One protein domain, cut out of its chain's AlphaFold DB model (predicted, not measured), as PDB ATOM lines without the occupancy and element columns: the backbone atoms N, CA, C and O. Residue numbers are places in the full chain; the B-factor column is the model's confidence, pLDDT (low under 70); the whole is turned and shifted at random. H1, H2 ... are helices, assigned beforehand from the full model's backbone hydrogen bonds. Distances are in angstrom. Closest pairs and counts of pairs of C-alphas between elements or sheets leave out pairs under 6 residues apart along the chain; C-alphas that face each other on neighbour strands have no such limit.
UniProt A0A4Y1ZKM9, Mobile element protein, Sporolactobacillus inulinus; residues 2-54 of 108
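What this domain is: This is residues 2 to 54 of the 108 residues of the protein "Mobile element protein" of Sporolactobacillus inulinus (UniProt A0A4Y1ZKM9). One long, straight helix, H1, makes a rod with a hook at its far end, where the short helix H2 turns the chain and residues 43 to 54 fold back. Residues 2 to 26 of H1 stand free. The printed part has 53 residues with two named helices, H1 then H2, and no named strand; its class is all helix. The whole is extended, with a radius of gyration of the C-alphas of 18.3 A and spans of 58 by 20 by 8 A.

Where its parts are: Find C-alpha 2 at (139.792, 122.958, 182.418); from there H1, residues 2 to 36, runs 52.4 A to C-alpha 36 at (152.742, 160.613, 216.422). Next comes H2, residues 38 to 42, ending at C-alpha 42 at (152.135, 157.192, 227.376).

How they stand to each other: Look at Ile 34 and Ala 40: their C-alphas, 6.3 A apart, are the closest of H1 and H2, which are close but not clearly touching. Every O i to N i+4 pair is within hydrogen-bond range in H2, and 30 of 31 are in H1.

The domain as a whole: The C-alphas of Glu 2 and Arg 42 are the two farthest apart, at 57.8 A. The printed part has no cut, and the link from H1 to H2 is tight. Check the B-factor column at residue 2 and residues 40 to 42, where pLDDT is under 70.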
ATOM      1  N   GLU A   2     138.528 122.919 181.662       68.69
ATOM      2  CA  GLU A   2     139.792 122.958 182.418       68.69
ATOM      3  C   GLU A   2     140.483 124.339 182.363       68.69
ATOM      4  O   GLU A   2     140.682 124.959 183.405       68.69
ATOM      5  N   ASP A   3     140.643 124.920 181.167       75.81
ATOM      6  CA  ASP A   3     141.250 126.258 180.989       75.81
ATOM      7  C   ASP A   3     140.502 127.397 181.708       75.81
ATOM      8  O   ASP A   3     141.092 128.385 182.148       75.81
ATOM      9  N   SER A   4     139.177 127.281 181.836       84.38
ATOM     10  CA  SER A   4     138.353 128.294 182.505       84.38
ATOM     11  C   SER A   4     138.520 128.248 184.023       84.38
ATOM     12  O   SER A   4     138.457 129.287 184.680       84.38
ATOM     13  N   VAL A   5     138.754 127.059 184.584       90.31
ATOM     14  CA  VAL A   5     138.998 126.881 186.021       90.31
ATOM     15  C   VAL A   5     140.381 127.417 186.388       90.31
ATOM     16  O   VAL A   5     140.497 128.174 187.353       90.31
ATOM     17  N   ASP A   6     141.403 127.133 185.582       90.12
ATOM     18  CA  ASP A   6     142.762 127.641 185.808       90.12
ATOM     19  C   ASP A   6     142.845 129.172 185.711       90.12
ATOM     20  O   ASP A   6     143.521 129.830 186.515       90.12
ATOM     21  N   LEU A   7     142.089 129.778 184.791       92.44
ATOM     22  CA  LEU A   7     141.980 131.233 184.698       92.44
ATOM     23  C   LEU A   7     141.324 131.850 185.949       92.44
ATOM     24  O   LEU A   7     141.788 132.871 186.467       92.44
ATOM     25  N   LEU A   8     140.269 131.227 186.482       94.62
ATOM     26  CA  LEU A   8     139.607 131.696 187.704       94.62
ATOM     27  C   LEU A   8     140.508 131.544 188.938       94.62
ATOM     28  O   LEU A   8     140.578 132.453 189.772       94.62
ATOM     29  N   MET A   9     141.232 130.430 189.042       93.31
ATOM     30  CA  MET A   9     142.165 130.168 190.139       93.31
ATOM     31  C   MET A   9     143.339 131.148 190.123       93.31
ATOM     32  O   MET A   9     143.650 131.758 191.150       93.31
ATOM     33  N   SER A  10     143.955 131.375 188.961       93.38
ATOM     34  CA  SER A  10     145.057 132.336 188.812       93.38
ATOM     35  C   SER A  10     144.625 133.775 189.127       93.38
ATOM     36  O   SER A  10     145.336 134.499 189.837       93.38
ATOM     37  N   THR A  11     143.425 134.170 188.694       95.69
ATOM     38  CA  THR A  11     142.834 135.474 189.029       95.69
ATOM     39  C   THR A  11     142.597 135.601 190.535       95.69
ATOM     40  O   THR A  11     142.995 136.596 191.145       95.69
ATOM     41  N   SER A  12     142.031 134.568 191.168       96.06
ATOM     42  CA  SER A  12     141.766 134.545 192.613       96.06
ATOM     43  C   SER A  12     143.055 134.635 193.438       96.06
ATOM     44  O   SER A  12     143.144 135.419 194.383       96.06
ATOM     45  N   ILE A  13     144.097 133.892 193.053       96.88
ATOM     46  CA  ILE A  13     145.418 133.951 193.699       96.88
ATOM     47  C   ILE A  13     146.016 135.355 193.578       96.88
ATOM     48  O   ILE A  13     146.569 135.882 194.548       96.88
ATOM     49  N   THR A  14     145.895 135.974 192.404       97.06
ATOM     50  CA  THR A  14     146.378 137.338 192.167       97.06
ATOM     51  C   THR A  14     145.638 138.340 193.051       97.06
ATOM     52  O   THR A  14     146.282 139.152 193.714       97.06
ATOM     53  N   LEU A  15     144.310 138.225 193.159       97.31
ATOM     54  CA  LEU A  15     143.495 139.058 194.045       97.31
ATOM     55  C   LEU A  15     143.955 138.938 195.506       97.31
ATOM     56  O   LEU A  15     144.208 139.949 196.160       97.31
ATOM     57  N   ILE A  16     144.142 137.709 195.997       97.31
ATOM     58  CA  ILE A  16     144.597 137.443 197.370       97.31
ATOM     59  C   ILE A  16     145.966 138.085 197.624       97.31
ATOM     60  O   ILE A  16     146.183 138.688 198.676       97.31
ATOM     61  N   ARG A  17     146.906 137.974 196.676       97.31
ATOM     62  CA  ARG A  17     148.240 138.586 196.802       97.31
ATOM     63  C   ARG A  17     148.157 140.108 196.872       97.31
ATOM     64  O   ARG A  17     148.795 140.704 197.740       97.31
ATOM     65  N   THR A  18     147.346 140.720 196.015       97.69
ATOM     66  CA  THR A  18     147.141 142.172 196.002       97.69
ATOM     67  C   THR A  18     146.509 142.655 197.306       97.69
ATOM     68  O   THR A  18     147.025 143.588 197.918       97.69
ATOM     69  N   MET A  19     145.465 141.979 197.797       97.69
ATOM     70  CA  MET A  19     144.835 142.309 199.082       97.69
ATOM     71  C   MET A  19     145.829 142.196 200.246       97.69
ATOM     72  O   MET A  19     145.908 143.100 201.075       97.69
ATOM     73  N   LYS A  20     146.661 141.147 200.283       97.31
ATOM     74  CA  LYS A  20     147.722 141.006 201.299       97.31
ATOM     75  C   LYS A  20     148.734 142.158 201.253       97.31
ATOM     76  O   LYS A  20     149.142 142.660 202.299       97.31
ATOM     77  N   ALA A  21     149.136 142.598 200.060       97.06
ATOM     78  CA  ALA A  21     150.054 143.726 199.903       97.06
ATOM     79  C   ALA A  21     149.429 145.060 200.354       97.06
ATOM     80  O   ALA A  21     150.098 145.882 200.992       97.06
ATOM     81  N   GLN A  22     148.138 145.254 200.075       96.94
ATOM     82  CA  GLN A  22     147.384 146.420 200.532       96.94
ATOM     83  C   GLN A  22     147.254 146.442 202.058       96.94
ATOM     84  O   GLN A  22     147.552 147.471 202.662       96.94
ATOM     85  N   ILE A  23     146.922 145.308 202.689       95.75
ATOM     86  CA  ILE A  23     146.864 145.176 204.156       95.75
ATOM     87  C   ILE A  23     148.191 145.612 204.784       95.75
ATOM     88  O   ILE A  23     148.203 146.489 205.640       95.75
ATOM     89  N   LYS A  24     149.325 145.098 204.290       95.12
ATOM     90  CA  LYS A  24     150.653 145.456 204.817       95.12
ATOM     91  C   LYS A  24     150.969 146.949 204.680       95.12
ATOM     92  O   LYS A  24     151.599 147.549 205.552       95.12
ATOM     93  N   THR A  25     150.551 147.558 203.572       95.88
ATOM     94  CA  THR A  25     150.721 149.002 203.347       95.88
ATOM     95  C   THR A  25     149.901 149.812 204.352       95.88
ATOM     96  O   THR A  25     150.422 150.759 204.945       95.88
ATOM     97  N   LEU A  26     148.651 149.409 204.593       94.12
ATOM     98  CA  LEU A  26     147.765 150.044 205.569       94.12
ATOM     99  C   LEU A  26     148.279 149.881 207.001       94.12
ATOM    100  O   LEU A  26     148.348 150.868 207.728       94.12
ATOM    101  N   GLU A  27     148.720 148.684 207.389       92.38
ATOM    102  CA  GLU A  27     149.317 148.424 208.705       92.38
ATOM    103  C   GLU A  27     150.498 149.361 208.981       92.38
ATOM    104  O   GLU A  27     150.583 149.966 210.051       92.38
ATOM    105  N   LYS A  28     151.384 149.549 207.996       92.19
ATOM    106  CA  LYS A  28     152.515 150.478 208.113       92.19
ATOM    107  C   LYS A  28     152.052 151.932 208.246       92.19
ATOM    108  O   LYS A  28     152.624 152.685 209.035       92.19
ATOM    109  N   GLY A  29     151.020 152.328 207.500       91.06
ATOM    110  CA  GLY A  29     150.405 153.652 207.613       91.06
ATOM    111  C   GLY A  29     149.842 153.909 209.012       91.06
ATOM    112  O   GLY A  29     150.175 154.915 209.638       91.06
ATOM    113  N   ILE A  30     149.071 152.956 209.541       89.62
ATOM    114  CA  ILE A  30     148.475 153.006 210.882       89.62
ATOM    115  C   ILE A  30     149.561 153.123 211.959       89.62
ATOM    116  O   ILE A  30     149.495 154.004 212.816       89.62
ATOM    117  N   GLN A  31     150.606 152.294 211.884       87.31
ATOM    118  CA  GLN A  31     151.727 152.346 212.829       87.31
ATOM    119  C   GLN A  31     152.418 153.713 212.846       87.31
ATOM    120  O   GLN A  31     152.798 154.205 213.909       87.31
ATOM    121  N   ASN A  32     152.590 154.341 211.681       87.69
ATOM    122  CA  ASN A  32     153.210 155.659 211.594       87.69
ATOM    123  C   ASN A  32     152.329 156.752 212.213       87.69
ATOM    124  O   ASN A  32     152.848 157.608 212.928       87.69
ATOM    125  N   LEU A  33     151.012 156.695 211.995       86.12
ATOM    126  CA  LEU A  33     150.065 157.638 212.596       86.12
ATOM    127  C   LEU A  33     150.076 157.540 214.126       86.12
ATOM    128  O   LEU A  33     150.208 158.551 214.811       86.12
ATOM    129  N   ILE A  34     150.037 156.330 214.677       83.69
ATOM    130  CA  ILE A  34     149.990 156.105 216.132       83.69
ATOM    131  C   ILE A  34     151.254 156.584 216.832       83.69
ATOM    132  O   ILE A  34     151.167 157.187 217.898       83.69
ATOM    133  N   LYS A  35     152.427 156.401 216.217       81.19
ATOM    134  CA  LYS A  35     153.701 156.899 216.766       81.19
ATOM    135  C   LYS A  35     153.714 158.416 216.978       81.19
ATOM    136  O   LYS A  35     154.502 158.903 217.794       81.19
ATOM    137  N   SER A  36     152.884 159.164 216.249       80.62
ATOM    138  CA  SER A  36     152.742 160.613 216.422       80.62
ATOM    139  C   SER A  36     151.796 161.003 217.566       80.62
ATOM    140  O   SER A  36     151.891 162.115 218.078       80.62
ATOM    141  N   LEU A  37     150.927 160.089 218.016       79.88
ATOM    142  CA  LEU A  37     149.926 160.365 219.041       79.88
ATOM    143  C   LEU A  37     150.516 160.228 220.460       79.88
ATOM    144  O   LEU A  37     151.073 159.182 220.804       79.88
ATOM    145  N   PRO A  38     150.349 161.237 221.335       73.69
ATOM    146  CA  PRO A  38     150.858 161.185 222.708       73.69
ATOM    147  C   PRO A  38     150.230 160.079 223.571       73.69
ATOM    148  O   PRO A  38     150.907 159.522 224.432       73.69
ATOM    149  N   ILE A  39     148.949 159.758 223.343       71.19
ATOM    150  CA  ILE A  39     148.189 158.753 224.111       71.19
ATOM    151  C   ILE A  39     148.762 157.344 223.939       71.19
ATOM    152  O   ILE A  39     148.889 156.609 224.917       71.19
ATOM    153  N   ALA A  40     149.159 156.988 222.714       63.84
ATOM    154  CA  ALA A  40     149.716 155.673 222.422       63.84
ATOM    155  C   ALA A  40     151.024 155.448 223.191       63.84
ATOM    156  O   ALA A  40     151.146 154.480 223.939       63.84
ATOM    157  N   LYS A  41     151.930 156.434 223.123       64.62
ATOM    158  CA  LYS A  41     153.241 156.395 223.785       64.62
ATOM    159  C   LYS A  41     153.179 156.351 225.309       64.62
ATOM    160  O   LYS A  41     154.095 155.828 225.933       64.62
ATOM    161  N   ARG A  42     152.171 156.981 225.919       67.38
ATOM    162  CA  ARG A  42     152.135 157.192 227.376       67.38
ATOM    163  C   ARG A  42     151.500 156.051 228.157       67.38
ATOM    164  O   ARG A  42     151.803 155.918 229.337       67.38
ATOM    165  N   THR A  43     150.612 155.272 227.546       76.94
ATOM    166  CA  THR A  43     149.808 154.302 228.303       76.94
ATOM    167  C   THR A  43     149.715 152.960 227.600       76.94
ATOM    168  O   THR A  43     150.229 151.976 228.119       76.94
ATOM    169  N   ILE A  44     149.096 152.895 226.423       79.62
ATOM    170  CA  ILE A  44     148.760 151.603 225.809       79.62
ATOM    171  C   ILE A  44     150.020 150.849 225.360       79.62
ATOM    172  O   ILE A  44     150.116 149.650 225.604       79.62
ATOM    173  N   ASP A  45     151.030 151.547 224.830       77.25
ATOM    174  CA  ASP A  45     152.294 150.917 224.412       77.25
ATOM    175  C   ASP A  45     153.142 150.397 225.592       77.25
ATOM    176  O   ASP A  45     154.113 149.673 225.383       77.25
ATOM    177  N   THR A  46     152.796 150.747 226.839       81.75
ATOM    178  CA  THR A  46     153.491 150.231 228.034       81.75
ATOM    179  C   THR A  46     153.001 148.846 228.455       81.75
ATOM    180  O   THR A  46     153.666 148.176 229.245       81.75
ATOM    181  N   ILE A  47     151.850 148.402 227.936       84.50
ATOM    182  CA  ILE A  47     151.228 147.136 228.320       84.50
ATOM    183  C   ILE A  47     151.871 145.999 227.510       84.50
ATOM    184  O   ILE A  47     151.719 145.951 226.284       84.50
ATOM    185  N   PRO A  48     152.575 145.052 228.158       83.25
ATOM    186  CA  PRO A  48     153.194 143.940 227.451       83.25
ATOM    187  C   PRO A  48     152.118 143.049 226.820       83.25
ATOM    188  O   PRO A  48     151.142 142.677 227.468       83.25
ATOM    189  N   GLY A  49     152.307 142.692 225.549       83.12
ATOM    190  CA  GLY A  49     151.386 141.835 224.794       83.12
ATOM    191  C   GLY A  49     150.387 142.582 223.904       83.12
ATOM    192  O   GLY A  49     149.796 141.954 223.030       83.12
ATOM    193  N   ILE A  50     150.250 143.907 224.039       85.06
ATOM    194  CA  ILE A  50     149.435 144.717 223.122       85.06
ATOM    195  C   ILE A  50     150.312 145.228 221.974       85.06
ATOM    196  O   ILE A  50     151.251 145.996 222.168       85.06
ATOM    197  N   GLY A  51     150.019 144.774 220.753       84.44
ATOM    198  CA  GLY A  51     150.711 145.229 219.545       84.44
ATOM    199  C   GLY A  51     150.189 146.580 219.035       84.44
ATOM    200  O   GLY A  51     149.046 146.942 219.307       84.44
ATOM    201  N   PRO A  52     150.950 147.293 218.185       84.25
ATOM    202  CA  PRO A  52     150.597 148.645 217.738       84.25
ATOM    203  C   PRO A  52     149.278 148.720 216.950       84.25
ATOM    204  O   PRO A  52     148.612 149.749 216.969       84.25
ATOM    205  N   ILE A  53     148.875 147.638 216.269       87.38
ATOM    206  CA  ILE A  53     147.580 147.559 215.571       87.38
ATOM    207  C   ILE A  53     146.416 147.414 216.565       87.38
ATOM    208  O   ILE A  53     145.372 148.030 216.375       87.38
ATOM    209  N   PHE A  54     146.601 146.655 217.649       88.12
ATOM    210  CA  PHE A  54     145.603 146.549 218.718       88.12
ATOM    211  C   PHE A  54     145.488 147.877 219.470       88.12
ATOM    212  O   PHE A  54     144.378 148.364 219.673       88.12
TER     213      PHE A  54